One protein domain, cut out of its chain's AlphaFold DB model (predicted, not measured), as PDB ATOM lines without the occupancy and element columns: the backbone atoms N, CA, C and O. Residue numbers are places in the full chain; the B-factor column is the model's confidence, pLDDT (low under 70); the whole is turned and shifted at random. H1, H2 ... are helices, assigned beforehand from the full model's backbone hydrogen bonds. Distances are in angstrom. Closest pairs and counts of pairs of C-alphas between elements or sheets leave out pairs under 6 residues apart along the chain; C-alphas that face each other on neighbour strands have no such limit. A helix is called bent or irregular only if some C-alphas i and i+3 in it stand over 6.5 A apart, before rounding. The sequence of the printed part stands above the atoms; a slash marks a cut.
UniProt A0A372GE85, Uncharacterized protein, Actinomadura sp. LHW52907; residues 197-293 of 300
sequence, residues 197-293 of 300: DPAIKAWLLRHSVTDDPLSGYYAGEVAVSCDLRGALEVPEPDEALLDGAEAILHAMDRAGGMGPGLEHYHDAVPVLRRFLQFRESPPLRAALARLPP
ATOM      1  N   ASP A 197      24.442 -12.901 -13.166       97.81
ATOM      2  CA  ASP A 197      25.239 -14.124 -13.051       97.81
ATOM      3  C   ASP A 197      26.375 -14.134 -14.099       97.81
ATOM      4  O   ASP A 197      26.107 -14.155 -15.309       97.81
ATOM      5  N   PRO A 198      27.655 -14.151 -13.673       97.38
ATOM      6  CA  PRO A 198      28.790 -14.204 -14.589       97.38
ATOM      7  C   PRO A 198      28.790 -15.433 -15.506       97.38
ATOM      8  O   PRO A 198      29.247 -15.331 -16.643       97.38
ATOM      9  N   ALA A 199      28.278 -16.581 -15.054       98.06
ATOM     10  CA  ALA A 199      28.212 -17.800 -15.857       98.06
ATOM     11  C   ALA A 199      27.192 -17.669 -16.998       98.06
ATOM     12  O   ALA A 199      27.464 -18.094 -18.124       98.06
ATOM     13  N   ILE A 200      26.052 -17.021 -16.738       98.50
ATOM     14  CA  ILE A 200      25.040 -16.749 -17.765       98.50
ATOM     15  C   ILE A 200      25.570 -15.719 -18.762       98.50
ATOM     16  O   ILE A 200      25.492 -15.954 -19.968       98.50
ATOM     17  N   LYS A 201      26.197 -14.631 -18.297       98.56
ATOM     18  CA  LYS A 201      26.843 -13.643 -19.181       98.56
ATOM     19  C   LYS A 201      27.934 -14.268 -20.051       98.56
ATOM     20  O   LYS A 201      27.987 -14.035 -21.257       98.56
ATOM     21  N   ALA A 202      28.763 -15.128 -19.462       98.25
ATOM     22  CA  ALA A 202      29.778 -15.884 -20.182       98.25
ATOM     23  C   ALA A 202      29.171 -16.811 -21.247       98.25
ATOM     24  O   ALA A 202      29.754 -16.960 -22.323       98.25
ATOM     25  N   TRP A 203      28.017 -17.425 -20.966       98.12
ATOM     26  CA  TRP A 203      27.289 -18.227 -21.945       98.12
ATOM     27  C   TRP A 203      26.696 -17.371 -23.068       98.12
ATOM     28  O   TRP A 203      26.830 -17.756 -24.230       98.12
ATOM     29  N   LEU A 204      26.093 -16.222 -22.742       98.62
ATOM     30  CA  LEU A 204      25.516 -15.290 -23.715       98.62
ATOM     31  C   LEU A 204      26.573 -14.857 -24.743       98.62
ATOM     32  O   LEU A 204      26.377 -15.047 -25.939       98.62
ATOM     33  N   LEU A 205      27.744 -14.410 -24.282       98.62
ATOM     34  CA  LEU A 205      28.836 -13.991 -25.171       98.62
ATOM     35  C   LEU A 205      29.348 -15.090 -26.108       98.62
ATOM     36  O   LEU A 205      29.863 -14.773 -27.174       98.62
ATOM     37  N   ARG A 206      29.245 -16.361 -25.707       98.25
ATOM     38  CA  ARG A 206      29.825 -17.498 -26.438       98.25
ATOM     39  C   ARG A 206      28.829 -18.230 -27.334       98.25
ATOM     40  O   ARG A 206      29.229 -18.797 -28.340       98.25
ATOM     41  N   HIS A 207      27.550 -18.275 -26.956       96.81
ATOM     42  CA  HIS A 207      26.609 -19.242 -27.540       96.81
ATOM     43  C   HIS A 207      25.210 -18.699 -27.851       96.81
ATOM     44  O   HIS A 207      24.424 -19.424 -28.467       96.81
ATOM     45  N   SER A 208      24.830 -17.493 -27.404       96.12
ATOM     46  CA  SER A 208      23.445 -17.041 -27.613       96.12
ATOM     47  C   SER A 208      23.176 -16.622 -29.053       96.12
ATOM     48  O   SER A 208      22.086 -16.878 -29.566       96.12
ATOM     49  N   VAL A 209      24.158 -15.989 -29.702       95.94
ATOM     50  CA  VAL A 209      24.081 -15.588 -31.109       95.94
ATOM     51  C   VAL A 209      24.480 -16.761 -31.999       95.94
ATOM     52  O   VAL A 209      25.467 -17.444 -31.750       95.94
ATOM     53  N   THR A 210      23.680 -17.000 -33.032       89.56
ATOM     54  CA  THR A 210      23.881 -18.070 -34.018       89.56
ATOM     55  C   THR A 210      23.711 -17.506 -35.425       89.56
ATOM     56  O   THR A 210      23.371 -16.337 -35.572       89.56
ATOM     57  N   ASP A 211      23.846 -18.340 -36.457       86.81
ATOM     58  CA  ASP A 211      23.596 -17.948 -37.856       86.81
ATOM     59  C   ASP A 211      22.120 -17.624 -38.175       86.81
ATOM     60  O   ASP A 211      21.770 -17.304 -39.312       86.81
ATOM     61  N   ASP A 212      21.232 -17.710 -37.182       89.69
ATOM     62  CA  ASP A 212      19.838 -17.299 -37.292       89.69
ATOM     63  C   ASP A 212      19.735 -15.766 -37.453       89.69
ATOM     64  O   ASP A 212      20.194 -15.029 -36.574       89.69
ATOM     65  N   PRO A 213      19.087 -15.249 -38.518       89.56
ATOM     66  CA  PRO A 213      18.891 -13.811 -38.701       89.56
ATOM     67  C   PRO A 213      18.216 -13.120 -37.510       89.56
ATOM     68  O   PRO A 213      18.469 -11.942 -37.254       89.56
ATOM     69  N   LEU A 214      17.388 -13.845 -36.749       92.56
ATOM     70  CA  LEU A 214      16.697 -13.308 -35.580       92.56
ATOM     71  C   LEU A 214      17.642 -13.012 -34.409       92.56
ATOM     72  O   LEU A 214      17.255 -12.286 -33.496       92.56
ATOM     73  N   SER A 215      18.894 -13.484 -34.438       94.94
ATOM     74  CA  SER A 215      19.906 -13.032 -33.482       94.94
ATOM     75  C   SER A 215      20.197 -11.529 -33.584       94.94
ATOM     76  O   SER A 215      20.616 -10.931 -32.595       94.94
ATOM     77  N   GLY A 216      19.913 -10.890 -34.725       94.81
ATOM     78  CA  GLY A 216      20.049  -9.441 -34.891       94.81
ATOM     79  C   GLY A 216      19.169  -8.606 -33.949       94.81
ATOM     80  O   GLY A 216      19.518  -7.462 -33.675       94.81
ATOM     81  N   TYR A 217      18.078  -9.171 -33.408       95.00
ATOM     82  CA  TYR A 217      17.219  -8.484 -32.433       95.00
ATOM     83  C   TYR A 217      17.928  -8.224 -31.097       95.00
ATOM     84  O   TYR A 217      17.745  -7.167 -30.503       95.00
ATOM     85  N   TYR A 218      18.789  -9.148 -30.653       96.00
ATOM     86  CA  TYR A 218      19.392  -9.098 -29.317       96.00
ATOM     87  C   TYR A 218      20.925  -9.068 -29.301       96.00
ATOM     88  O   TYR A 218      21.502  -8.879 -28.234       96.00
ATOM     89  N   ALA A 219      21.620  -9.238 -30.433       97.62
ATOM     90  CA  ALA A 219      23.090  -9.290 -30.461       97.62
ATOM     91  C   ALA A 219      23.748  -8.039 -29.850       97.62
ATOM     92  O   ALA A 219      24.680  -8.157 -29.055       97.62
ATOM     93  N   GLY A 220      23.222  -6.848 -30.156       97.00
ATOM     94  CA  GLY A 220      23.689  -5.602 -29.546       97.00
ATOM     95  C   GLY A 220      23.413  -5.530 -28.039       97.00
ATOM     96  O   GLY A 220      24.279  -5.099 -27.280       97.00
ATOM     97  N   GLU A 221      22.248  -6.009 -27.582       96.94
ATOM     98  CA  GLU A 221      21.942  -6.096 -26.145       96.94
ATOM     99  C   GLU A 221      22.898  -7.064 -25.431       96.94
ATOM    100  O   GLU A 221      23.375  -6.752 -24.341       96.94
ATOM    101  N   VAL A 222      23.238  -8.203 -26.049       98.38
ATOM    102  CA  VAL A 222      24.229  -9.158 -25.521       98.38
ATOM    103  C   VAL A 222      25.603  -8.496 -25.401       98.38
ATOM    104  O   VAL A 222      26.210  -8.559 -24.334       98.38
ATOM    105  N   ALA A 223      26.072  -7.820 -26.457       98.31
ATOM    106  CA  ALA A 223      27.379  -7.162 -26.463       98.31
ATOM    107  C   ALA A 223      27.527  -6.148 -25.317       98.31
ATOM    108  O   ALA A 223      28.555  -6.121 -24.641       98.31
ATOM    109  N   VAL A 224      26.482  -5.348 -25.082       97.75
ATOM    110  CA  VAL A 224      26.464  -4.309 -24.045       97.75
ATOM    111  C   VAL A 224      26.282  -4.907 -22.650       97.75
ATOM    112  O   VAL A 224      27.085  -4.651 -21.757       97.75
ATOM    113  N   SER A 225      25.238  -5.711 -22.437       97.56
ATOM    114  CA  SER A 225      24.875  -6.222 -21.103       97.56
ATOM    115  C   SER A 225      25.907  -7.187 -20.518       97.56
ATOM    116  O   SER A 225      26.048  -7.291 -19.290       97.56
ATOM    117  N   CYS A 226      26.637  -7.888 -21.388       98.06
ATOM    118  CA  CYS A 226      27.640  -8.870 -21.004       98.06
ATOM    119  C   CYS A 226      29.078  -8.346 -21.084       98.06
ATOM    120  O   CYS A 226      29.989  -9.122 -20.823       98.06
ATOM    121  N   ASP A 227      29.278  -7.059 -21.397       97.75
ATOM    122  CA  ASP A 227      30.598  -6.428 -21.522       97.75
ATOM    123  C   ASP A 227      31.532  -7.186 -22.487       97.75
ATOM    124  O   ASP A 227      32.600  -7.685 -22.123       97.75
ATOM    125  N   LEU A 228      31.119  -7.285 -23.759       98.50
ATOM    126  CA  LEU A 228      31.930  -7.923 -24.804       98.50
ATOM    127  C   LEU A 228      33.325  -7.284 -24.916       98.50
ATOM    128  O   LEU A 228      34.299  -7.975 -25.215       98.50
ATOM    129  N   ARG A 229      33.428  -5.971 -24.674       97.81
ATOM    130  CA  ARG A 229      34.711  -5.264 -24.667       97.81
ATOM    131  C   ARG A 229      35.632  -5.818 -23.586       97.81
ATOM    132  O   ARG A 229      36.705  -6.307 -23.932       97.81
ATOM    133  N   GLY A 230      35.214  -5.776 -22.324       97.44
ATOM    134  CA  GLY A 230      36.011  -6.284 -21.211       97.44
ATOM    135  C   GLY A 230      36.343  -7.767 -21.374       97.44
ATOM    136  O   GLY A 230      37.475  -8.181 -21.120       97.44
ATOM    137  N   ALA A 231      35.409  -8.564 -21.903       97.88
ATOM    138  CA  ALA A 231      35.647  -9.977 -22.181       97.88
ATOM    139  C   ALA A 231      36.796 -10.214 -23.182       97.88
ATOM    140  O   ALA A 231      37.564 -11.158 -23.008       97.88
ATOM    141  N   LEU A 232      36.955  -9.360 -24.200       97.94
ATOM    142  CA  LEU A 232      38.029  -9.467 -25.201       97.94
ATOM    143  C   LEU A 232      39.352  -8.805 -24.778       97.94
ATOM    144  O   LEU A 232      40.378  -8.999 -25.437       97.94
ATOM    145  N   GLU A 233      39.364  -8.015 -23.703       96.19
ATOM    146  CA  GLU A 233      40.580  -7.373 -23.184       96.19
ATOM    147  C   GLU A 233      41.513  -8.363 -22.461       96.19
ATOM    148  O   GLU A 233      42.687  -8.055 -22.251       96.19
ATOM    149  N   VAL A 234      41.052  -9.584 -22.159       93.75
ATOM    150  CA  VAL A 234      41.917 -10.638 -21.605       93.75
ATOM    151  C   VAL A 234      43.067 -10.980 -22.572       93.75
ATOM    152  O   VAL A 234      42.876 -10.911 -23.791       93.75
ATOM    153  N   PRO A 235      44.270 -11.343 -22.078       92.56
ATOM    154  CA  PRO A 235      45.438 -11.567 -22.938       92.56
ATOM    155  C   PRO A 235      45.226 -12.652 -23.998       92.56
ATOM    156  O   PRO A 235      45.576 -12.442 -25.159       92.56
ATOM    157  N   GLU A 236      44.605 -13.763 -23.597       94.75
ATOM    158  CA  GLU A 236      44.359 -14.949 -24.421       94.75
ATOM    159  C   GLU A 236      42.885 -15.375 -24.277       94.75
ATOM    160  O   GLU A 236      42.556 -16.194 -23.415       94.75
ATOM    161  N   PRO A 237      41.964 -14.772 -25.055       96.50
ATOM    162  CA  PRO A 237      40.571 -15.196 -25.108       96.50
ATOM    163  C   PRO A 237      40.463 -16.646 -25.586       96.50
ATOM    164  O   PRO A 237      41.180 -17.054 -26.500       96.50
ATOM    165  N   ASP A 238      39.550 -17.418 -24.997       97.75
ATOM    166  CA  ASP A 238      39.265 -18.768 -25.483       97.75
ATOM    167  C   ASP A 238      38.560 -18.753 -26.853       97.75
ATOM    168  O   ASP A 238      37.891 -17.785 -27.221       97.75
ATOM    169  N   GLU A 239      38.695 -19.847 -27.608       97.94
ATOM    170  CA  GLU A 239      38.108 -19.979 -28.952       97.94
ATOM    171  C   GLU A 239      36.587 -19.773 -28.951       97.94
ATOM    172  O   GLU A 239      36.061 -19.132 -29.855       97.94
ATOM    173  N   ALA A 240      35.879 -20.241 -27.917       98.00
ATOM    174  CA  ALA A 240      34.427 -20.097 -27.837       98.00
ATOM    175  C   ALA A 240      34.003 -18.629 -27.664       98.00
ATOM    176  O   ALA A 240      32.970 -18.212 -28.187       98.00
ATOM    177  N   LEU A 241      34.792 -17.828 -26.945       98.44
ATOM    178  CA  LEU A 241      34.589 -16.388 -26.848       98.44
ATOM    179  C   LEU A 241      34.881 -15.697 -28.178       98.44
ATOM    180  O   LEU A 241      34.135 -14.796 -28.549       98.44
ATOM    181  N   LEU A 242      35.920 -16.109 -28.907       98.44
ATOM    182  CA  LEU A 242      36.201 -15.553 -30.230       98.44
ATOM    183  C   LEU A 242      35.090 -15.897 -31.234       98.44
ATOM    184  O   LEU A 242      34.643 -15.008 -31.952       98.44
ATOM    185  N   ASP A 243      34.602 -17.137 -31.250       98.19
ATOM    186  CA  ASP A 243      33.500 -17.566 -32.122       98.19
ATOM    187  C   ASP A 243      32.211 -16.798 -31.807       98.19
ATOM    188  O   ASP A 243      31.552 -16.260 -32.700       98.19
ATOM    189  N   GLY A 244      31.871 -16.686 -30.521       98.19
ATOM    190  CA  GLY A 244      30.705 -15.930 -30.081       98.19
ATOM    191  C   GLY A 244      30.823 -14.432 -30.375       98.19
ATOM    192  O   GLY A 244      29.869 -13.823 -30.863       98.19
ATOM    193  N   ALA A 245      32.004 -13.839 -30.168       98.38
ATOM    194  CA  ALA A 245      32.276 -12.449 -30.521       98.38
ATOM    195  C   ALA A 245      32.125 -12.206 -32.029       98.38
ATOM    196  O   ALA A 245      31.499 -11.224 -32.427       98.38
ATOM    197  N   GLU A 246      32.646 -13.102 -32.872       98.00
ATOM    198  CA  GLU A 246      32.481 -13.020 -34.326       98.00
ATOM    199  C   GLU A 246      31.001 -13.065 -34.721       98.00
ATOM    200  O   GLU A 246      30.534 -12.216 -35.488       98.00
ATOM    201  N   ALA A 247      30.245 -14.006 -34.147       97.75
ATOM    202  CA  ALA A 247      28.818 -14.156 -34.396       97.75
ATOM    203  C   ALA A 247      28.032 -12.898 -33.980       97.75
ATOM    204  O   ALA A 247      27.225 -12.387 -34.762       97.75
ATOM    205  N   ILE A 248      28.308 -12.349 -32.791       98.38
ATOM    206  CA  ILE A 248      27.708 -11.099 -32.297       98.38
ATOM    207  C   ILE A 248      28.009  -9.938 -33.251       98.38
ATOM    208  O   ILE A 248      27.090  -9.245 -33.688       98.38
ATOM    209  N   LEU A 249      29.277  -9.743 -33.623       97.88
ATOM    210  CA  LEU A 249      29.698  -8.631 -34.478       97.88
ATOM    211  C   LEU A 249      29.100  -8.727 -35.885       97.88
ATOM    212  O   LEU A 249      28.671  -7.715 -36.441       97.88
ATOM    213  N   HIS A 250      29.008  -9.931 -36.454       96.94
ATOM    214  CA  HIS A 250      28.329 -10.143 -37.730       96.94
ATOM    215  C   HIS A 250      26.823  -9.907 -37.648       96.94
ATOM    216  O   HIS A 250      26.263  -9.301 -38.562       96.94
ATOM    217  N   ALA A 251      26.167 -10.362 -36.579       96.62
ATOM    218  CA  ALA A 251      24.746 -10.112 -36.372       96.62
ATOM    219  C   ALA A 251      24.461  -8.606 -36.252       96.62
ATOM    220  O   ALA A 251      23.502  -8.124 -36.848       96.62
ATOM    221  N   MET A 252      25.328  -7.853 -35.568       96.56
ATOM    222  CA  MET A 252      25.223  -6.396 -35.448       96.56
ATOM    223  C   MET A 252      25.495  -5.662 -36.772       96.56
ATOM    224  O   MET A 252      24.766  -4.731 -37.097       96.56
ATOM    225  N   ASP A 253      26.491  -6.079 -37.566       95.12
ATOM    226  CA  ASP A 253      26.764  -5.488 -38.897       95.12
ATOM    227  C   ASP A 253      25.595  -5.710 -39.874       95.12
ATOM    228  O   ASP A 253      25.338  -4.898 -40.760       95.12
ATOM    229  N   ARG A 254      24.865  -6.819 -39.704       91.44
ATOM    230  CA  ARG A 254      23.733  -7.218 -40.555       91.44
ATOM    231  C   ARG A 254      22.368  -6.913 -39.939       91.44
ATOM    232  O   ARG A 254      21.359  -7.298 -40.527       91.44
ATOM    233  N   ALA A 255      22.314  -6.239 -38.788       85.75
ATOM    234  CA  ALA A 255      21.083  -6.090 -38.015       85.75
ATOM    235  C   ALA A 255      19.969  -5.391 -38.808       85.75
ATOM    236  O   ALA A 255      18.801  -5.710 -38.616       85.75
ATOM    237  N   GLY A 256      20.304  -4.461 -39.712       78.81
ATOM    238  CA  GLY A 256      19.350  -3.899 -40.680       78.81
ATOM    239  C   GLY A 256      18.093  -3.275 -40.055       78.81
ATOM    240  O   GLY A 256      17.039  -3.277 -40.684       78.81
ATOM    241  N   GLY A 257      18.189  -2.783 -38.814       78.81
ATOM    242  CA  GLY A 257      17.068  -2.229 -38.046       78.81
ATOM    243  C   GLY A 257      16.316  -3.222 -37.148       78.81
ATOM    244  O   GLY A 257      15.366  -2.814 -36.489       78.81
ATOM    245  N   MET A 258      16.721  -4.497 -37.083       84.06
ATOM    246  CA  MET A 258      16.134  -5.485 -36.161       84.06
ATOM    247  C   MET A 258      16.515  -5.235 -34.694       84.06
ATOM    248  O   MET A 258      15.741  -5.554 -33.799       84.06
ATOM    249  N   GLY A 259      17.679  -4.636 -34.447       86.94
ATOM    250  CA  GLY A 259      18.203  -4.322 -33.120       86.94
ATOM    251  C   GLY A 259      19.392  -3.359 -33.210       86.94
ATOM    252  O   GLY A 259      19.682  -2.855 -34.302       86.94
ATOM    253  N   PRO A 260      20.087  -3.074 -32.090       88.12
ATOM    254  CA  PRO A 260      21.235  -2.168 -32.086       88.12
ATOM    255  C   PRO A 260      22.386  -2.707 -32.951       88.12
ATOM    256  O   PRO A 260      23.008  -3.718 -32.619       88.12
ATOM    257  N   GLY A 261      22.657  -2.028 -34.069       92.75
ATOM    258  CA  GLY A 261      23.777  -2.324 -34.965       92.75
ATOM    259  C   GLY A 261      25.121  -1.793 -34.459       92.75
ATOM    260  O   GLY A 261      25.202  -1.120 -33.426       92.75
ATOM    261  N   LEU A 262      26.193  -2.070 -35.208       94.94
ATOM    262  CA  LEU A 262      27.550  -1.604 -34.875       94.94
ATOM    263  C   LEU A 262      27.638  -0.075 -34.777       94.94
ATOM    264  O   LEU A 262      28.374   0.450 -33.950       94.94
ATOM    265  N   GLU A 263      26.867   0.646 -35.586       91.38
ATOM    266  CA  GLU A 263      26.799   2.107 -35.594       91.38
ATOM    267  C   GLU A 263      26.201   2.706 -34.311       91.38
ATOM    268  O   GLU A 263      26.448   3.871 -34.005       91.38
ATOM    269  N   HIS A 264      25.456   1.906 -33.545       90.75
ATOM    270  CA  HIS A 264      24.848   2.298 -32.274       90.75
ATOM    271  C   HIS A 264      25.615   1.756 -31.057       90.75
ATOM    272  O   HIS A 264      25.278   2.086 -29.919       90.75
ATOM    273  N   TYR A 265      26.648   0.937 -31.273       94.06
ATOM    274  CA  TYR A 265      27.451   0.360 -30.204       94.06
ATOM    275  C   TYR A 265      28.691   1.213 -29.932       94.06
ATOM    276  O   TYR A 265      29.624   1.256 -30.732       94.06
ATOM    277  N   HIS A 266      28.706   1.883 -28.776       93.69
ATOM    278  CA  HIS A 266      29.773   2.804 -28.368       93.69
ATOM    279  C   HIS A 266      31.182   2.197 -28.506       93.69
ATOM    280  O   HIS A 266      32.099   2.845 -29.010       93.69
ATOM    281  N   ASP A 267      31.340   0.930 -28.118       95.50
ATOM    282  CA  ASP A 267      32.623   0.226 -28.127       95.50
ATOM    283  C   ASP A 267      32.904  -0.538 -29.433       95.50
ATOM    284  O   ASP A 267      33.850  -1.325 -29.492       95.50
ATOM    285  N   ALA A 268      32.145  -0.300 -30.510       95.88
ATOM    286  CA  ALA A 268      32.298  -1.039 -31.766       95.88
ATOM    287  C   ALA A 268      33.726  -0.984 -32.326       95.88
ATOM    288  O   ALA A 268      34.305  -2.016 -32.656       95.88
ATOM    289  N   VAL A 269      34.325   0.208 -32.402       96.44
ATOM    290  CA  VAL A 269      35.689   0.391 -32.927       96.44
ATOM    291  C   VAL A 269      36.752  -0.339 -32.087       96.44
ATOM    292  O   VAL A 269      37.516  -1.111 -32.678       96.44
ATOM    293  N   PRO A 270      36.865  -0.126 -30.757       96.50
ATOM    294  CA  PRO A 270      37.854  -0.841 -29.953       96.50
ATOM    295  C   PRO A 270      37.629  -2.359 -29.955       96.50
ATOM    296  O   PRO A 270      38.600  -3.100 -30.105       96.50
ATOM    297  N   VAL A 271      36.377  -2.826 -29.898       97.94
ATOM    298  CA  VAL A 271      36.046  -4.259 -29.952       97.94
ATOM    299  C   VAL A 271      36.460  -4.884 -31.281       97.94
ATOM    300  O   VAL A 271      37.164  -5.890 -31.282       97.94
ATOM    301  N   LEU A 272      36.095  -4.274 -32.415       98.12
ATOM    302  CA  LEU A 272      36.469  -4.773 -33.743       98.12
ATOM    303  C   LEU A 272      37.987  -4.832 -33.910       98.12
ATOM    304  O   LEU A 272      38.514  -5.823 -34.409       98.12
ATOM    305  N   ARG A 273      38.713  -3.795 -33.472       97.00
ATOM    306  CA  ARG A 273      40.183  -3.792 -33.521       97.00
ATOM    307  C   ARG A 273      40.778  -4.904 -32.673       97.00
ATOM    308  O   ARG A 273      41.691  -5.572 -33.144       97.00
ATOM    309  N   ARG A 274      40.280  -5.092 -31.447       97.44
ATOM    310  CA  ARG A 274      40.773  -6.129 -30.540       97.44
ATOM    311  C   ARG A 274      40.501  -7.522 -31.096       97.44
ATOM    312  O   ARG A 274      41.422  -8.324 -31.168       97.44
ATOM    313  N   PHE A 275      39.284  -7.782 -31.560       98.19
ATOM    314  CA  PHE A 275      38.915  -9.045 -32.196       98.19
ATOM    315  C   PHE A 275      39.800  -9.359 -33.417       98.19
ATOM    316  O   PHE A 275      40.338 -10.459 -33.532       98.19
ATOM    317  N   LEU A 276      40.036  -8.370 -34.289       97.75
ATOM    318  CA  LEU A 276      40.849  -8.529 -35.503       97.75
ATOM    319  C   LEU A 276      42.352  -8.753 -35.241       97.75
ATOM    320  O   LEU A 276      43.086  -9.049 -36.181       97.75
ATOM    321  N   GLN A 277      42.830  -8.618 -33.998       96.81
ATOM    322  CA  GLN A 277      44.179  -9.061 -33.617       96.81
ATOM    323  C   GLN A 277      44.269 -10.588 -33.486       96.81
ATOM    324  O   GLN A 277      45.361 -11.137 -33.600       96.81
ATOM    325  N   PHE A 278      43.137 -11.255 -33.244       96.81
ATOM    326  CA  PHE A 278      43.056 -12.701 -33.044       96.81
ATOM    327  C   PHE A 278      42.533 -13.444 -34.269       96.81
ATOM    328  O   PHE A 278      43.048 -14.512 -34.593       96.81
ATOM    329  N   ARG A 279      41.527 -12.892 -34.964       96.06
ATOM    330  CA  ARG A 279      40.927 -13.518 -36.151       96.06
ATOM    331  C   ARG A 279      40.929 -12.592 -37.363       96.06
ATOM    332  O   ARG A 279      40.532 -11.431 -37.300       96.06
ATOM    333  N   GLU A 280      41.317 -13.140 -38.509       94.50
ATOM    334  CA  GLU A 280      41.132 -12.494 -39.808       94.50
ATOM    335  C   GLU A 280      39.663 -12.590 -40.236       94.50
ATOM    336  O   GLU A 280      39.160 -13.679 -40.497       94.50
ATOM    337  N   SER A 281      38.985 -11.448 -40.366       96.50
ATOM    338  CA  SER A 281      37.612 -11.384 -40.882       96.50
ATOM    339  C   SER A 281      37.471 -10.212 -41.859       96.50
ATOM    340  O   SER A 281      37.286  -9.061 -41.443       96.50
ATOM    341  N   PRO A 282      37.581 -10.455 -43.183       96.56
ATOM    342  CA  PRO A 282      37.430  -9.409 -44.193       96.56
ATOM    343  C   PRO A 282      36.122  -8.604 -44.086       96.56
ATOM    344  O   PRO A 282      36.191  -7.377 -44.213       96.56
ATOM    345  N   PRO A 283      34.946  -9.212 -43.804       96.00
ATOM    346  CA  PRO A 283      33.717  -8.442 -43.645       96.00
ATOM    347  C   PRO A 283      33.760  -7.507 -42.429       96.00
ATOM    348  O   PRO A 283      33.379  -6.345 -42.556       96.00
ATOM    349  N   LEU A 284      34.286  -7.957 -41.282       96.75
ATOM    350  CA  LEU A 284      34.399  -7.115 -40.083       96.75
ATOM    351  C   LEU A 284      35.473  -6.032 -40.229       96.75
ATOM    352  O   LEU A 284      35.299  -4.917 -39.739       96.75
ATOM    353  N   ARG A 285      36.549  -6.299 -40.977       97.06
ATOM    354  CA  ARG A 285      37.525  -5.270 -41.368       97.06
ATOM    355  C   ARG A 285      36.880  -4.194 -42.244       97.06
ATOM    356  O   ARG A 285      37.142  -3.009 -42.047       97.06
ATOM    357  N   ALA A 286      36.017  -4.589 -43.179       96.38
ATOM    358  CA  ALA A 286      35.248  -3.642 -43.981       96.38
ATOM    359  C   ALA A 286      34.235  -2.860 -43.126       96.38
ATOM    360  O   ALA A 286      34.083  -1.659 -43.333       96.38
ATOM    361  N   ALA A 287      33.584  -3.504 -42.151       95.06
ATOM    362  CA  ALA A 287      32.697  -2.837 -41.195       95.06
ATOM    363  C   ALA A 287      33.443  -1.780 -40.371       95.06
ATOM    364  O   ALA A 287      33.014  -0.628 -40.321       95.06
ATOM    365  N   LEU A 288      34.617  -2.120 -39.831       96.06
ATOM    366  CA  LEU A 288      35.483  -1.186 -39.107       96.06
ATOM    367  C   LEU A 288      35.853   0.044 -39.951       96.06
ATOM    368  O   LEU A 288      35.907   1.150 -39.423       96.06
ATOM    369  N   ALA A 289      36.084  -0.130 -41.255       94.38
ATOM    370  CA  ALA A 289      36.399   0.975 -42.160       94.38
ATOM    371  C   ALA A 289      35.197   1.893 -42.466       94.38
ATOM    372  O   ALA A 289      35.405   3.035 -42.870       94.38
ATOM    373  N   ARG A 290      33.956   1.410 -42.296       93.69
ATOM    374  CA  ARG A 290      32.722   2.200 -42.480       93.69
ATOM    375  C   ARG A 290      32.335   3.005 -41.239       93.69
ATOM    376  O   ARG A 290      31.621   3.996 -41.372       93.69
ATOM    377  N   LEU A 291      32.762   2.572 -40.053       90.88
ATOM    378  CA  LEU A 291      32.433   3.253 -38.805       90.88
ATOM    379  C   LEU A 291      33.161   4.602 -38.710       90.88
ATOM    380  O   LEU A 291      34.325   4.707 -39.114       90.88
ATOM    381  N   PRO A 292      32.511   5.642 -38.156       80.62
ATOM    382  CA  PRO A 292      33.200   6.889 -37.880       80.62
ATOM    383  C   PRO A 292      34.373   6.611 -36.927       80.62
ATOM    384  O   PRO A 292      34.268   5.739 -36.057       80.62
ATOM    385  N   PRO A 293      35.503   7.328 -37.058       65.06
ATOM    386  CA  PRO A 293      36.546   7.248 -36.050       65.06
ATOM    387  C   PRO A 293      35.907   7.613 -34.708       65.06
ATOM    388  O   PRO A 293      35.353   8.705 -34.575       65.06
TER     389      PRO A 293
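AT A GLANCE: This is residues 197 to 293 of the 300 residues of an uncharacterized protein of Actinomadura sp. LHW52907 (UniProt A0A372GE85). The longest helix, H5, forms the core of a rounded body, with H1 and H3 side by side crossing it on one side and H6 and H7 packing on another. Short H2 packs on residues 251 to 252 of H5, and short H4 packs on H6. The 97 printed residues include seven named helices, H1 to H7 in order, and no named strand: the class is all helix. The whole is compact, with a radius of gyration of the C-alphas of 12.0 A and spans of 32 by 28 by 22 A.

HOW THE PARTS SIT: H1, residues 198 to 208, touches the hub H5, residues 239 to 253, at a steep tilt of 63 degrees; the closest C-alphas, of Arg 206 and Gly 244, are 4.1 A apart. H3, residues 219 to 225, touches H1 at a shallow tilt of 13 degrees, opposite ways, the closest C-alphas being Leu 204 and Val 222, 6.5 A apart. H5 and H6, residues 268 to 275, form a helical hairpin at 30 degrees, with C-alphas 242 and 275 closest at 7.3 A. H6 and H7, residues 282 to 290, form another at 31 degrees, with C-alphas 269 and 288 closest at 6.4 A. H1 and H7 are apart. Every O i to N i+4 pair is within hydrogen-bond range in H1, H3, H5, H6, H7 and H4, residues 228 to 232; H2, residues 213 to 217, has 0 of 1, but 2 of 2 O i to N i+3 pairs.

IN THESE COORDINATES: H1 starts at C-alpha 198 (28.790, -14.204, -14.589) and spans 14.4 A; it is only just irregular, with C-alphas 205 and 208 6.7 A apart. H5 spans 20.9 A and H7 12.6 A, ending at C-alpha 290 (32.722, 2.200, -42.480).

THE WHOLE: The C-alphas farthest apart, of Asp 197 and Ala 289, are 34.6 A apart. The printed part has no cut. The H5 to H6 link, residues 254 to 267, is long. Residue 293 alone has pLDDT under 70.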